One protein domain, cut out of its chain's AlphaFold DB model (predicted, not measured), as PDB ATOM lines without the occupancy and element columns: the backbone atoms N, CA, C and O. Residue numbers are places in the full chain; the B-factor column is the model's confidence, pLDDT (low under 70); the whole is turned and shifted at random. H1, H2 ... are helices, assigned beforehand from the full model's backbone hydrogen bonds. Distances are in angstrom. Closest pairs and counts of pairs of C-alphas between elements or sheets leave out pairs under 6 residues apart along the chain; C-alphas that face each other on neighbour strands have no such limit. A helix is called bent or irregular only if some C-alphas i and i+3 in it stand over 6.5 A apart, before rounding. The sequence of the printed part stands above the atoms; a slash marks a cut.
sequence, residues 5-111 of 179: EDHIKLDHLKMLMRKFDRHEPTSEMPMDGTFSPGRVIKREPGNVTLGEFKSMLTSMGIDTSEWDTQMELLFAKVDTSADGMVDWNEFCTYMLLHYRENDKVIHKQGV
ATOM      1  N   GLU A   5     231.398 256.261 169.614       84.75
ATOM      2  CA  GLU A   5     231.655 257.668 169.912       84.75
ATOM      3  C   GLU A   5     230.634 258.246 170.914       84.75
ATOM      4  O   GLU A   5     230.978 259.113 171.717       84.75
ATOM      5  N   ASP A   6     229.408 257.715 170.936       83.31
ATOM      6  CA  ASP A   6     228.325 258.152 171.825       83.31
ATOM      7  C   ASP A   6     228.520 257.691 173.287       83.31
ATOM      8  O   ASP A   6     227.943 258.263 174.215       83.31
ATOM      9  N   HIS A   7     229.381 256.697 173.520       82.00
ATOM     10  CA  HIS A   7     229.757 256.216 174.853       82.00
ATOM     11  C   HIS A   7     230.915 257.013 175.470       82.00
ATOM     12  O   HIS A   7     231.186 256.913 176.675       82.00
ATOM     13  N   ILE A   8     231.608 257.829 174.674       85.00
ATOM     14  CA  ILE A   8     232.692 258.682 175.153       85.00
ATOM     15  C   ILE A   8     232.082 259.917 175.827       85.00
ATOM     16  O   ILE A   8     231.503 260.795 175.188       85.00
ATOM     17  N   LYS A   9     232.214 259.986 177.157       84.38
ATOM     18  CA  LYS A   9     231.729 261.095 177.988       84.38
ATOM     19  C   LYS A   9     232.863 262.049 178.349       84.38
ATOM     20  O   LYS A   9     234.041 261.712 178.244       84.38
ATOM     21  N   LEU A  10     232.499 263.216 178.882       83.88
ATOM     22  CA  LEU A  10     233.453 264.243 179.311       83.88
ATOM     23  C   LEU A  10     234.516 263.711 180.289       83.88
ATOM     24  O   LEU A  10     235.678 264.103 180.212       83.88
ATOM     25  N   ASP A  11     234.142 262.805 181.193       86.75
ATOM     26  CA  ASP A  11     235.093 262.220 182.142       86.75
ATOM     27  C   ASP A  11     236.087 261.270 181.462       86.75
ATOM     28  O   ASP A  11     237.272 261.279 181.805       86.75
ATOM     29  N   HIS A  12     235.648 260.532 180.435       88.38
ATOM     30  CA  HIS A  12     236.535 259.720 179.596       88.38
ATOM     31  C   HIS A  12     237.516 260.619 178.835       88.38
ATOM     32  O   HIS A  12     238.713 260.355 178.849       88.38
ATOM     33  N   LEU A  13     237.044 261.735 178.265       89.06
ATOM     34  CA  LEU A  13     237.899 262.709 177.574       89.06
ATOM     35  C   LEU A  13     238.960 263.311 178.504       89.06
ATOM     36  O   LEU A  13     240.133 263.360 178.148       89.06
ATOM     37  N   LYS A  14     238.593 263.709 179.730       88.94
ATOM     38  CA  LYS A  14     239.562 264.213 180.724       88.94
ATOM     39  C   LYS A  14     240.621 263.173 181.076       88.94
ATOM     40  O   LYS A  14     241.774 263.523 181.329       88.94
ATOM     41  N   MET A  15     240.228 261.906 181.145       89.75
ATOM     42  CA  MET A  15     241.146 260.823 181.466       89.75
ATOM     43  C   MET A  15     242.040 260.465 180.275       89.75
ATOM     44  O   MET A  15     243.230 260.238 180.484       89.75
ATOM     45  N   LEU A  16     241.515 260.496 179.046       90.88
ATOM     46  CA  LEU A  16     242.300 260.354 177.817       90.88
ATOM     47  C   LEU A  16     243.329 261.473 177.716       90.88
ATOM     48  O   LEU A  16     244.505 261.170 177.594       90.88
ATOM     49  N   MET A  17     242.934 262.729 177.928       90.31
ATOM     50  CA  MET A  17     243.853 263.872 177.930       90.31
ATOM     51  C   MET A  17     245.072 263.634 178.832       90.31
ATOM     52  O   MET A  17     246.210 263.824 178.420       90.31
ATOM     53  N   ARG A  18     244.846 263.147 180.061       90.56
ATOM     54  CA  ARG A  18     245.935 262.828 181.001       90.56
ATOM     55  C   ARG A  18     246.802 261.659 180.543       90.56
ATOM     56  O   ARG A  18     247.974 261.617 180.901       90.56
ATOM     57  N   LYS A  19     246.229 260.678 179.842       89.38
ATOM     58  CA  LYS A  19     246.985 259.533 179.326       89.38
ATOM     59  C   LYS A  19     247.820 259.913 178.116       89.38
ATOM     60  O   LYS A  19     248.962 259.491 178.081       89.38
ATOM     61  N   PHE A  20     247.291 260.728 177.207       89.62
ATOM     62  CA  PHE A  20     248.034 261.277 176.072       89.62
ATOM     63  C   PHE A  20     249.207 262.147 176.542       89.62
ATOM     64  O   PHE A  20     250.322 261.962 176.075       89.62
ATOM     65  N   ASP A  21     248.993 263.016 177.534       88.12
ATOM     66  CA  ASP A  21     250.048 263.878 178.098       88.12
ATOM     67  C   ASP A  21     251.195 263.086 178.754       88.12
ATOM     68  O   ASP A  21     252.358 263.470 178.703       88.12
ATOM     69  N   ARG A  22     250.869 261.935 179.350       86.62
ATOM     70  CA  ARG A  22     251.842 261.024 179.976       86.62
ATOM     71  C   ARG A  22     252.289 259.898 179.047       86.62
ATOM     72  O   ARG A  22     252.948 258.968 179.510       86.62
ATOM     73  N   HIS A  23     251.862 259.914 177.786       85.19
ATOM     74  CA  HIS A  23     252.136 258.823 176.870       85.19
ATOM     75  C   HIS A  23     253.560 258.936 176.340       85.19
ATOM     76  O   HIS A  23     253.880 259.826 175.550       85.19
ATOM     77  N   GLU A  24     254.394 257.986 176.749       79.50
ATOM     78  CA  GLU A  24     255.717 257.783 176.178       79.50
ATOM     79  C   GLU A  24     255.659 256.587 175.218       79.50
ATOM     80  O   GLU A  24     255.429 255.456 175.662       79.50
ATOM     81  N   PRO A  25     255.828 256.812 173.905       78.25
ATOM     82  CA  PRO A  25     255.773 255.736 172.934       78.25
ATOM     83  C   PRO A  25     256.989 254.817 173.070       78.25
ATOM     84  O   PRO A  25     258.111 255.252 173.344       78.25
ATOM     85  N   THR A  26     256.783 253.528 172.801       74.44
ATOM     86  CA  THR A  26     257.904 252.590 172.636       74.44
ATOM     87  C   THR A  26     258.725 252.999 171.408       74.44
ATOM     88  O   THR A  26     258.174 253.525 170.449       74.44
ATOM     89  N   SER A  27     260.043 252.766 171.399       67.00
ATOM     90  CA  SER A  27     260.910 253.174 170.274       67.00
ATOM     91  C   SER A  27     260.554 252.526 168.929       67.00
ATOM     92  O   SER A  27     260.971 253.028 167.888       67.00
ATOM     93  N   GLU A  28     259.784 251.439 168.936       69.94
ATOM     94  CA  GLU A  28     259.382 250.706 167.741       69.94
ATOM     95  C   GLU A  28     257.886 250.883 167.456       69.94
ATOM     96  O   GLU A  28     257.047 250.911 168.364       69.94
ATOM     97  N   MET A  29     257.557 251.004 166.169       73.31
ATOM     98  CA  MET A  29     256.176 250.962 165.699       73.31
ATOM     99  C   MET A  29     255.668 249.515 165.708       73.31
ATOM    100  O   MET A  29     256.350 248.637 165.169       73.31
ATOM    101  N   PRO A  30     254.483 249.243 166.275       71.94
ATOM    102  CA  PRO A  30     253.871 247.928 166.185       71.94
ATOM    103  C   PRO A  30     253.447 247.625 164.740       71.94
ATOM    104  O   PRO A  30     252.936 248.482 164.026       71.94
ATOM    105  N   MET A  31     253.635 246.374 164.314       66.25
ATOM    106  CA  MET A  31     253.168 245.870 163.017       66.25
ATOM    107  C   MET A  31     251.692 245.456 163.112       66.25
ATOM    108  O   MET A  31     251.365 244.278 162.988       66.25
ATOM    109  N   ASP A  32     250.803 246.406 163.393       68.75
ATOM    110  CA  ASP A  32     249.358 246.165 163.545       68.75
ATOM    111  C   ASP A  32     248.558 246.366 162.241       68.75
ATOM    112  O   ASP A  32     247.338 246.224 162.224       68.75
ATOM    113  N   GLY A  33     249.245 246.664 161.133       64.69
ATOM    114  CA  GLY A  33     248.638 246.849 159.814       64.69
ATOM    115  C   GLY A  33     248.065 248.244 159.551       64.69
ATOM    116  O   GLY A  33     247.675 248.508 158.416       64.69
ATOM    117  N   THR A  34     248.060 249.154 160.534       67.56
ATOM    118  CA  THR A  34     247.721 250.574 160.290       67.56
ATOM    119  C   THR A  34     248.861 251.338 159.619       67.56
ATOM    120  O   THR A  34     248.640 252.308 158.898       67.56
ATOM    121  N   PHE A  35     250.091 250.861 159.791       68.38
ATOM    122  CA  PHE A  35     251.288 251.471 159.237       68.38
ATOM    123  C   PHE A  35     251.655 250.909 157.852       68.38
ATOM    124  O   PHE A  35     251.742 249.697 157.647       68.38
ATOM    125  N   SER A  36     251.943 251.804 156.900       68.06
ATOM    126  CA  SER A  36     252.431 251.438 155.564       68.06
ATOM    127  C   SER A  36     253.938 251.123 155.594       68.06
ATOM    128  O   SER A  36     254.745 252.039 155.799       68.06
ATOM    129  N   PRO A  37     254.360 249.865 155.351       57.00
ATOM    130  CA  PRO A  37     255.762 249.467 155.435       57.00
ATOM    131  C   PRO A  37     256.588 250.170 154.349       57.00
ATOM    132  O   PRO A  37     256.468 249.879 153.162       57.00
ATOM    133  N   GLY A  38     257.420 251.128 154.761       63.00
ATOM    134  CA  GLY A  38     258.292 251.901 153.866       63.00
ATOM    135  C   GLY A  38     258.597 253.323 154.337       63.00
ATOM    136  O   GLY A  38     259.573 253.920 153.886       63.00
ATOM    137  N   ARG A  39     257.810 253.867 155.274       66.62
ATOM    138  CA  ARG A  39     258.019 255.212 155.829       66.62
ATOM    139  C   ARG A  39     258.647 255.119 157.217       66.62
ATOM    140  O   ARG A  39     257.993 254.689 158.148       66.62
ATOM    141  N   VAL A  40     259.900 255.525 157.408       65.38
ATOM    142  CA  VAL A  40     260.453 255.604 158.774       65.38
ATOM    143  C   VAL A  40     259.756 256.754 159.500       65.38
ATOM    144  O   VAL A  40     260.039 257.918 159.226       65.38
ATOM    145  N   ILE A  41     258.812 256.430 160.384       71.31
ATOM    146  CA  ILE A  41     258.076 257.404 161.190       71.31
ATOM    147  C   ILE A  41     258.629 257.342 162.609       71.31
ATOM    148  O   ILE A  41     258.644 256.288 163.244       71.31
ATOM    149  N   LYS A  42     259.126 258.480 163.092       73.94
ATOM    150  CA  LYS A  42     259.574 258.619 164.473       73.94
ATOM    151  C   LYS A  42     258.346 258.811 165.355       73.94
ATOM    152  O   LYS A  42     257.531 259.680 165.072       73.94
ATOM    153  N   ARG A  43     258.241 258.028 166.427       81.25
ATOM    154  CA  ARG A  43     257.183 258.209 167.421       81.25
ATOM    155  C   ARG A  43     257.524 259.399 168.314       81.25
ATOM    156  O   ARG A  43     258.616 259.448 168.886       81.25
ATOM    157  N   GLU A  44     256.611 260.358 168.400       81.19
ATOM    158  CA  GLU A  44     256.723 261.511 169.294       81.19
ATOM    159  C   GLU A  44     255.837 261.313 170.537       81.19
ATOM    160  O   GLU A  44     254.826 260.609 170.465       81.19
ATOM    161  N   PRO A  45     256.218 261.872 171.701       83.56
ATOM    162  CA  PRO A  45     255.374 261.841 172.892       83.56
ATOM    163  C   PRO A  45     253.986 262.413 172.600       83.56
ATOM    164  O   PRO A  45     253.867 263.464 171.975       83.56
ATOM    165  N   GLY A  46     252.948 261.725 173.068       83.75
ATOM    166  CA  GLY A  46     251.559 262.083 172.778       83.75
ATOM    167  C   GLY A  46     250.960 261.444 171.519       83.75
ATOM    168  O   GLY A  46     249.743 261.517 171.365       83.75
ATOM    169  N   ASN A  47     251.751 260.760 170.680       88.31
ATOM    170  CA  ASN A  47     251.238 259.988 169.543       88.31
ATOM    171  C   ASN A  47     250.973 258.537 169.955       88.31
ATOM    172  O   ASN A  47     251.905 257.785 170.265       88.31
ATOM    173  N   VAL A  48     249.706 258.130 169.909       89.50
ATOM    174  CA  VAL A  48     249.271 256.785 170.306       89.50
ATOM    175  C   VAL A  48     248.930 255.939 169.086       89.50
ATOM    176  O   VAL A  48     248.366 256.433 168.110       89.50
ATOM    177  N   THR A  49     249.236 254.646 169.145       89.44
ATOM    178  CA  THR A  49     248.777 253.674 168.137       89.44
ATOM    179  C   THR A  49     247.401 253.124 168.494       89.44
ATOM    180  O   THR A  49     246.921 253.281 169.621       89.44
ATOM    181  N   LEU A  50     246.763 252.419 167.558       87.44
ATOM    182  CA  LEU A  50     245.454 251.807 167.784       87.44
ATOM    183  C   LEU A  50     245.457 250.862 168.998       87.44
ATOM    184  O   LEU A  50     244.549 250.912 169.828       87.44
ATOM    185  N   GLY A  51     246.480 250.013 169.127       86.50
ATOM    186  CA  GLY A  51     246.591 249.072 170.246       86.50
ATOM    187  C   GLY A  51     246.751 249.763 171.604       86.50
ATOM    188  O   GLY A  51     246.138 249.363 172.601       86.50
ATOM    189  N   GLU A  52     247.532 250.841 171.647       88.69
ATOM    190  CA  GLU A  52     247.707 251.650 172.855       88.69
ATOM    191  C   GLU A  52     246.426 252.407 173.197       88.69
ATOM    192  O   GLU A  52     246.010 252.414 174.354       88.69
ATOM    193  N   PHE A  53     245.750 252.966 172.196       89.06
ATOM    194  CA  PHE A  53     244.472 253.643 172.367       89.06
ATOM    195  C   PHE A  53     243.391 252.700 172.917       89.06
ATOM    196  O   PHE A  53     242.738 253.029 173.911       89.06
ATOM    197  N   LYS A  54     243.265 251.481 172.368       88.44
ATOM    198  CA  LYS A  54     242.382 250.424 172.906       88.44
ATOM    199  C   LYS A  54     242.715 250.136 174.376       88.44
ATOM    200  O   LYS A  54     241.838 250.186 175.233       88.44
ATOM    201  N   SER A  55     243.998 249.964 174.696       87.62
ATOM    202  CA  SER A  55     244.461 249.719 176.071       87.62
ATOM    203  C   SER A  55     244.149 250.884 177.023       87.62
ATOM    204  O   SER A  55     243.781 250.679 178.188       87.62
ATOM    205  N   MET A  56     244.257 252.128 176.545       88.88
ATOM    206  CA  MET A  56     243.880 253.321 177.303       88.88
ATOM    207  C   MET A  56     242.387 253.331 177.625       88.88
ATOM    208  O   MET A  56     242.043 253.704 178.744       88.88
ATOM    209  N   LEU A  57     241.527 252.909 176.701       87.25
ATOM    210  CA  LEU A  57     240.079 252.832 176.898       87.25
ATOM    211  C   LEU A  57     239.684 251.697 177.850       87.25
ATOM    212  O   LEU A  57     238.944 251.938 178.806       87.25
ATOM    213  N   THR A  58     240.251 250.498 177.679       87.31
ATOM    214  CA  THR A  58     239.999 249.357 178.577       87.31
ATOM    215  C   THR A  58     240.364 249.692 180.022       87.31
ATOM    216  O   THR A  58     239.614 249.405 180.952       87.31
ATOM    217  N   SER A  59     241.474 250.403 180.235       85.38
ATOM    218  CA  SER A  59     241.889 250.843 181.576       85.38
ATOM    219  C   SER A  59     241.039 251.982 182.164       85.38
ATOM    220  O   SER A  59     241.255 252.363 183.312       85.38
ATOM    221  N   MET A  60     240.083 252.541 181.418       83.19
ATOM    222  CA  MET A  60     239.043 253.444 181.944       83.19
ATOM    223  C   MET A  60     237.749 252.708 182.308       83.19
ATOM    224  O   MET A  60     236.822 253.343 182.803       83.19
ATOM    225  N   GLY A  61     237.685 251.391 182.083       80.62
ATOM    226  CA  GLY A  61     236.493 250.579 182.320       80.62
ATOM    227  C   GLY A  61     235.515 250.548 181.145       80.62
ATOM    228  O   GLY A  61     234.379 250.120 181.328       80.62
ATOM    229  N   ILE A  62     235.931 250.998 179.955       80.62
ATOM    230  CA  ILE A  62     235.155 250.817 178.725       80.62
ATOM    231  C   ILE A  62     235.542 249.463 178.138       80.62
ATOM    232  O   ILE A  62     236.696 249.261 177.762       80.62
ATOM    233  N   ASP A  63     234.587 248.539 178.061       77.88
ATOM    234  CA  ASP A  63     234.805 247.281 177.357       77.88
ATOM    235  C   ASP A  63     234.844 247.550 175.850       77.88
ATOM    236  O   ASP A  63     233.848 247.928 175.235       77.88
ATOM    237  N   THR A  64     236.031 247.422 175.265       77.06
ATOM    238  CA  THR A  64     236.271 247.647 173.838       77.06
ATOM    239  C   THR A  64     236.133 246.371 173.011       77.06
ATOM    240  O   THR A  64     236.246 246.450 171.790       77.06
ATOM    241  N   SER A  65     235.901 245.207 173.631       78.00
ATOM    242  CA  SER A  65     235.899 243.911 172.938       78.00
ATOM    243  C   SER A  65     234.796 243.794 171.882       78.00
ATOM    244  O   SER A  65     235.038 243.299 170.785       78.00
ATOM    245  N   GLU A  66     233.607 244.328 172.166       81.31
ATOM    246  CA  GLU A  66     232.471 244.337 171.234       81.31
ATOM    247  C   GLU A  66     232.596 245.411 170.139       81.31
ATOM    248  O   GLU A  66     231.905 245.362 169.120       81.31
ATOM    249  N   TRP A  67     233.496 246.378 170.325       83.44
ATOM    250  CA  TRP A  67     233.627 247.568 169.482       83.44
ATOM    251  C   TRP A  67     234.894 247.561 168.632       83.44
ATOM    252  O   TRP A  67     235.218 248.577 168.028       83.44
ATOM    253  N   ASP A  68     235.602 246.436 168.548       85.69
ATOM    254  CA  ASP A  68     236.936 246.354 167.949       85.69
ATOM    255  C   ASP A  68     236.979 246.868 166.496       85.69
ATOM    256  O   ASP A  68     237.781 247.736 166.148       85.69
ATOM    257  N   THR A  69     236.011 246.446 165.675       86.69
ATOM    258  CA  THR A  69     235.848 246.923 164.291       86.69
ATOM    259  C   THR A  69     235.433 248.396 164.221       86.69
ATOM    260  O   THR A  69     235.845 249.124 163.317       86.69
ATOM    261  N   GLN A  70     234.618 248.871 165.170       87.38
ATOM    262  CA  GLN A  70     234.272 250.292 165.235       87.38
ATOM    263  C   GLN A  70     235.469 251.139 165.679       87.38
ATOM    264  O   GLN A  70     235.587 252.270 165.225       87.38
ATOM    265  N   MET A  71     236.370 250.595 166.503       87.31
ATOM    266  CA  MET A  71     237.609 251.253 166.928       87.31
ATOM    267  C   MET A  71     238.569 251.416 165.771       87.31
ATOM    268  O   MET A  71     239.101 252.504 165.592       87.31
ATOM    269  N   GLU A  72     238.747 250.383 164.955       88.19
ATOM    270  CA  GLU A  72     239.548 250.470 163.730       88.19
ATOM    271  C   GLU A  72     238.998 251.529 162.775       88.19
ATOM    272  O   GLU A  72     239.740 252.380 162.287       88.19
ATOM    273  N   LEU A  73     237.679 251.531 162.560       88.38
ATOM    274  CA  LEU A  73     237.033 252.519 161.703       88.38
ATOM    275  C   LEU A  73     237.119 253.937 162.282       88.38
ATOM    276  O   LEU A  73     237.292 254.894 161.531       88.38
ATOM    277  N   LEU A  74     236.958 254.088 163.598       88.62
ATOM    278  CA  LEU A  74     237.119 255.359 164.295       88.62
ATOM    279  C   LEU A  74     238.549 255.867 164.131       88.62
ATOM    280  O   LEU A  74     238.746 257.006 163.730       88.62
ATOM    281  N   PHE A  75     239.536 255.014 164.379       89.19
ATOM    282  CA  PHE A  75     240.945 255.364 164.278       89.19
ATOM    283  C   PHE A  75     241.306 255.814 162.862       89.19
ATOM    284  O   PHE A  75     241.871 256.888 162.697       89.19
ATOM    285  N   ALA A  76     240.848 255.091 161.836       87.62
ATOM    286  CA  ALA A  76     241.034 255.479 160.437       87.62
ATOM    287  C   ALA A  76     240.347 256.808 160.056       87.62
ATOM    288  O   ALA A  76     240.743 257.447 159.087       87.62
ATOM    289  N   LYS A  77     239.298 257.227 160.779       89.19
ATOM    290  CA  LYS A  77     238.661 258.543 160.586       89.19
ATOM    291  C   LYS A  77     239.382 259.665 161.331       89.19
ATOM    292  O   LYS A  77     239.267 260.816 160.915       89.19
ATOM    293  N   VAL A  78     240.016 259.347 162.458       91.12
ATOM    294  CA  VAL A  78     240.710 260.314 163.317       91.12
ATOM    295  C   VAL A  78     242.117 260.598 162.793       91.12
ATOM    296  O   VAL A  78     242.513 261.759 162.814       91.12
ATOM    297  N   ASP A  79     242.829 259.576 162.301       89.06
ATOM    298  CA  ASP A  79     244.164 259.688 161.694       89.06
ATOM    299  C   ASP A  79     244.086 260.476 160.377       89.06
ATOM    300  O   ASP A  79     243.930 259.937 159.278       89.06
ATOM    301  N   THR A  80     244.136 261.799 160.501       86.50
ATOM    302  CA  THR A  80     244.079 262.718 159.361       86.50
ATOM    303  C   THR A  80     245.431 262.866 158.679       86.50
ATOM    304  O   THR A  80     245.496 263.198 157.492       86.50
ATOM    305  N   SER A  81     246.507 262.614 159.425       84.06
ATOM    306  CA  SER A  81     247.880 262.669 158.941       84.06
ATOM    307  C   SER A  81     248.288 261.429 158.123       84.06
ATOM    308  O   SER A  81     249.276 261.486 157.376       84.06
ATOM    309  N   ALA A  82     247.494 260.352 158.201       83.56
ATOM    310  CA  ALA A  82     247.727 259.044 157.593       83.56
ATOM    311  C   ALA A  82     249.112 258.485 157.953       83.56
ATOM    312  O   ALA A  82     249.848 257.970 157.098       83.56
ATOM    313  N   ASP A  83     249.506 258.662 159.213       82.50
ATOM    314  CA  ASP A  83     250.788 258.220 159.750       82.50
ATOM    315  C   ASP A  83     250.671 256.944 160.607       82.50
ATOM    316  O   ASP A  83     251.695 256.375 161.000       82.50
ATOM    317  N   GLY A  84     249.448 256.434 160.800       84.06
ATOM    318  CA  GLY A  84     249.154 255.250 161.607       84.06
ATOM    319  C   GLY A  84     249.159 255.528 163.112       84.06
ATOM    320  O   GLY A  84     249.102 254.594 163.914       84.06
ATOM    321  N   MET A  85     249.239 256.794 163.516       88.94
ATOM    322  CA  MET A  85     249.131 257.252 164.892       88.94
ATOM    323  C   MET A  85     248.015 258.286 165.007       88.94
ATOM    324  O   MET A  85     247.512 258.824 164.029       88.94
ATOM    325  N   VAL A  86     247.608 258.537 166.243       90.12
ATOM    326  CA  VAL A  86     246.666 259.602 166.563       90.12
ATOM    327  C   VAL A  86     247.268 260.448 167.666       90.12
ATOM    328  O   VAL A  86     247.691 259.922 168.701       90.12
ATOM    329  N   ASP A  87     247.289 261.761 167.464       91.44
ATOM    330  CA  ASP A  87     247.599 262.712 168.525       91.44
ATOM    331  C   ASP A  87     246.328 263.219 169.239       91.44
ATOM    332  O   ASP A  87     245.183 262.998 168.822       91.44
ATOM    333  N   TRP A  88     246.517 263.892 170.377       91.75
ATOM    334  CA  TRP A  88     245.394 264.408 171.163       91.75
ATOM    335  C   TRP A  88     244.562 265.459 170.409       91.75
ATOM    336  O   TRP A  88     243.341 265.510 170.568       91.75
ATOM    337  N   ASN A  89     245.197 266.295 169.585       90.81
ATOM    338  CA  ASN A  89     244.520 267.349 168.836       90.81
ATOM    339  C   ASN A  89     243.652 266.771 167.716       90.81
ATOM    340  O   ASN A  89     242.528 267.244 167.525       90.81
ATOM    341  N   GLU A  90     244.131 265.752 167.003       91.75
ATOM    342  CA  GLU A  90     243.368 265.020 165.989       91.75
ATOM    343  C   GLU A  90     242.124 264.387 166.611       91.75
ATOM    344  O   GLU A  90     240.996 264.638 166.168       91.75
ATOM    345  N   PHE A  91     242.304 263.662 167.719       91.25
ATOM    346  CA  PHE A  91     241.195 263.049 168.442       91.25
ATOM    347  C   PHE A  91     240.189 264.087 168.961       91.25
ATOM    348  O   PHE A  91     238.978 263.936 168.770       91.25
ATOM    349  N   CYS A  92     240.661 265.179 169.570       90.00
ATOM    350  CA  CYS A  92     239.799 266.272 170.023       90.00
ATOM    351  C   CYS A  92     239.020 266.918 168.881       90.00
ATOM    352  O   CYS A  92     237.825 267.181 169.026       90.00
ATOM    353  N   THR A  93     239.679 267.180 167.754       90.81
ATOM    354  CA  THR A  93     239.054 267.798 166.582       90.81
ATOM    355  C   THR A  93     237.935 266.913 166.053       90.81
ATOM    356  O   THR A  93     236.819 267.392 165.836       90.81
ATOM    357  N   TYR A  94     238.197 265.614 165.925       91.38
ATOM    358  CA  TYR A  94     237.198 264.645 165.499       91.38
ATOM    359  C   TYR A  94     236.001 264.584 166.464       91.38
ATOM    360  O   TYR A  94     234.851 264.679 166.034       91.38
ATOM    361  N   MET A  95     236.248 264.515 167.776       89.44
ATOM    362  CA  MET A  95     235.187 264.510 168.790       89.44
ATOM    363  C   MET A  95     234.342 265.784 168.769       89.44
ATOM    364  O   MET A  95     233.115 265.708 168.817       89.44
ATOM    365  N   LEU A  96     234.959 266.958 168.628       87.75
ATOM    366  CA  LEU A  96     234.235 268.225 168.502       87.75
ATOM    367  C   LEU A  96     233.335 268.256 167.260       87.75
ATOM    368  O   LEU A  96     232.208 268.754 167.330       87.75
ATOM    369  N   LEU A  97     233.808 267.719 166.134       87.69
ATOM    370  CA  LEU A  97     233.003 267.595 164.919       87.69
ATOM    371  C   LEU A  97     231.823 266.639 165.129       87.69
ATOM    372  O   LEU A  97     230.692 267.021 164.818       87.69
ATOM    373  N   HIS A  98     232.055 265.467 165.732       85.38
ATOM    374  CA  HIS A  98     231.005 264.496 166.067       85.38
ATOM    375  C   HIS A  98     229.926 265.110 166.968       85.38
ATOM    376  O   HIS A  98     228.738 265.037 166.654       85.38
ATOM    377  N   TYR A  99     230.314 265.809 168.042       83.00
ATOM    378  CA  TYR A  99     229.354 266.492 168.919       83.00
ATOM    379  C   TYR A  99     228.574 267.585 168.188       83.00
ATOM    380  O   TYR A  99     227.363 267.676 168.353       83.00
ATOM    381  N   ARG A 100     229.221 268.384 167.331       82.38
ATOM    382  CA  ARG A 100     228.536 269.431 166.556       82.38
ATOM    383  C   ARG A 100     227.532 268.854 165.559       82.38
ATOM    384  O   ARG A 100     226.510 269.484 165.278       82.38
ATOM    385  N   GLU A 101     227.828 267.705 164.964       78.31
ATOM    386  CA  GLU A 101     226.894 267.004 164.083       78.31
ATOM    387  C   GLU A 101     225.703 266.452 164.865       78.31
ATOM    388  O   GLU A 101     224.560 266.671 164.453       78.31
ATOM    389  N   ASN A 102     225.946 265.847 166.027       71.31
ATOM    390  CA  ASN A 102     224.891 265.324 166.891       71.31
ATOM    391  C   ASN A 102     224.037 266.418 167.541       71.31
ATOM    392  O   ASN A 102     222.823 266.257 167.613       71.31
ATOM    393  N   ASP A 103     224.598 267.571 167.907       66.62
ATOM    394  CA  ASP A 103     223.831 268.716 168.415       66.62
ATOM    395  C   ASP A 103     222.831 269.232 167.376       66.62
ATOM    396  O   ASP A 103     221.714 269.620 167.716       66.62
ATOM    397  N   LYS A 104     223.165 269.180 166.080       56.59
ATOM    398  CA  LYS A 104     222.201 269.500 165.012       56.59
ATOM    399  C   LYS A 104     221.075 268.471 164.941       56.59
ATOM    400  O   LYS A 104     219.966 268.831 164.553       56.59
ATOM    401  N   VAL A 105     221.342 267.211 165.281       56.03
ATOM    402  CA  VAL A 105     220.332 266.147 165.342       56.03
ATOM    403  C   VAL A 105     219.466 266.309 166.593       56.03
ATOM    404  O   VAL A 105     218.247 266.253 166.475       56.03
ATOM    405  N   ILE A 106     220.042 266.636 167.754       51.03
ATOM    406  CA  ILE A 106     219.303 266.961 168.987       51.03
ATOM    407  C   ILE A 106     218.446 268.213 168.784       51.03
ATOM    408  O   ILE A 106     217.279 268.221 169.161       51.03
ATOM    409  N   HIS A 107     218.946 269.243 168.101       48.56
ATOM    410  CA  HIS A 107     218.138 270.415 167.768       48.56
ATOM    411  C   HIS A 107     217.017 270.117 166.756       48.56
ATOM    412  O   HIS A 107     215.987 270.787 166.775       48.56
ATOM    413  N   LYS A 108     217.182 269.105 165.894       48.00
ATOM    414  CA  LYS A 108     216.152 268.673 164.933       48.00
ATOM    415  C   LYS A 108     215.143 267.677 165.517       48.00
ATOM    416  O   LYS A 108     214.001 267.668 165.072       48.00
ATOM    417  N   GLN A 109     215.537 266.867 166.499       44.75
ATOM    418  CA  GLN A 109     214.711 265.802 167.086       44.75
ATOM    419  C   GLN A 109     214.160 266.165 168.481       44.75
ATOM    420  O   GLN A 109     213.140 265.629 168.899       44.75
ATOM    421  N   GLY A 110     214.814 267.087 169.194       41.66
ATOM    422  CA  GLY A 110     214.536 267.492 170.577       41.66
ATOM    423  C   GLY A 110     214.041 268.932 170.742       41.66
ATOM    424  O   GLY A 110     213.763 269.351 171.861       41.66
ATOM    425  N   VAL A 111     213.862 269.677 169.646       44.88
ATOM    426  CA  VAL A 111     213.089 270.933 169.644       44.88
ATOM    427  C   VAL A 111     211.792 270.744 168.862       44.88
ATOM    428  O   VAL A 111     211.324 271.627 168.152       44.88
TER     429      VAL A 111
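This is residues 5 to 111 of the 179 residues of a protein of Stichopus japonicus (UniProt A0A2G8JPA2). Three shorter helices, H1, H2 and H3, and the first part of the long helix H4 make a small body, from which residues 103 to 111, of which 103 to 109 belong to H4, stick out as a free arm. At the other end of the longest axis, the long loop of residues 22 to 49 swings out between H1 and H2. The printed part has 107 residues, with four named helices in the order H1, H2, H3, H4 and no named strand; the class is all helix. The whole is compact, with a radius of gyration of the C-alphas of 14.8 A, yet elongated, spanning 51 by 27 by 25 A.

H1, residues 10 to 21, and H2, residues 50 to 58, only just touch, with 3 pairs of C-alphas within 8 A, the closest being Leu 16 and Met 56 at 7.2 A; the tilt is steep, 48 degrees, opposite ways. H2 touches H3, residues 65 to 78, at a steep tilt of 51 degrees, opposite ways, with the C-alphas of Leu 50 and Phe 75 closest at 6.7 A. H3 touches H4, residues 88 to 109, about perpendicular at 77 degrees, with the C-alphas of Val 78 and Phe 91 closest at 5.8 A. H1 and H4 are close but not clearly touching, the C-alphas of Phe 20 and Trp 88 closest at 6.4 A. H1 and H3 are apart, as are H2 and H4. In H1, H2 and H4 every O i to N i+4 pair is within hydrogen-bond range; in H3 it is 8 of 10.

H1 begins at C-alpha 10 (233.453, 264.243, 179.311) and is 16.6 A long; H2 is 12.3 A. H3, 19.6 A, is irregular: C-alphas 66 and 69 are 8.1 A apart. H4, 31.0 A, ends at C-alpha 109 (214.711, 265.802, 167.086).

The C-alphas farthest apart, those of Gly 38 and Val 111, are 51.5 A apart. The printed part has no cut, and the link from H1 to H2 is long. The model's pLDDT is under 70 at residues 27 to 28, 31 to 40 and 103 to 111.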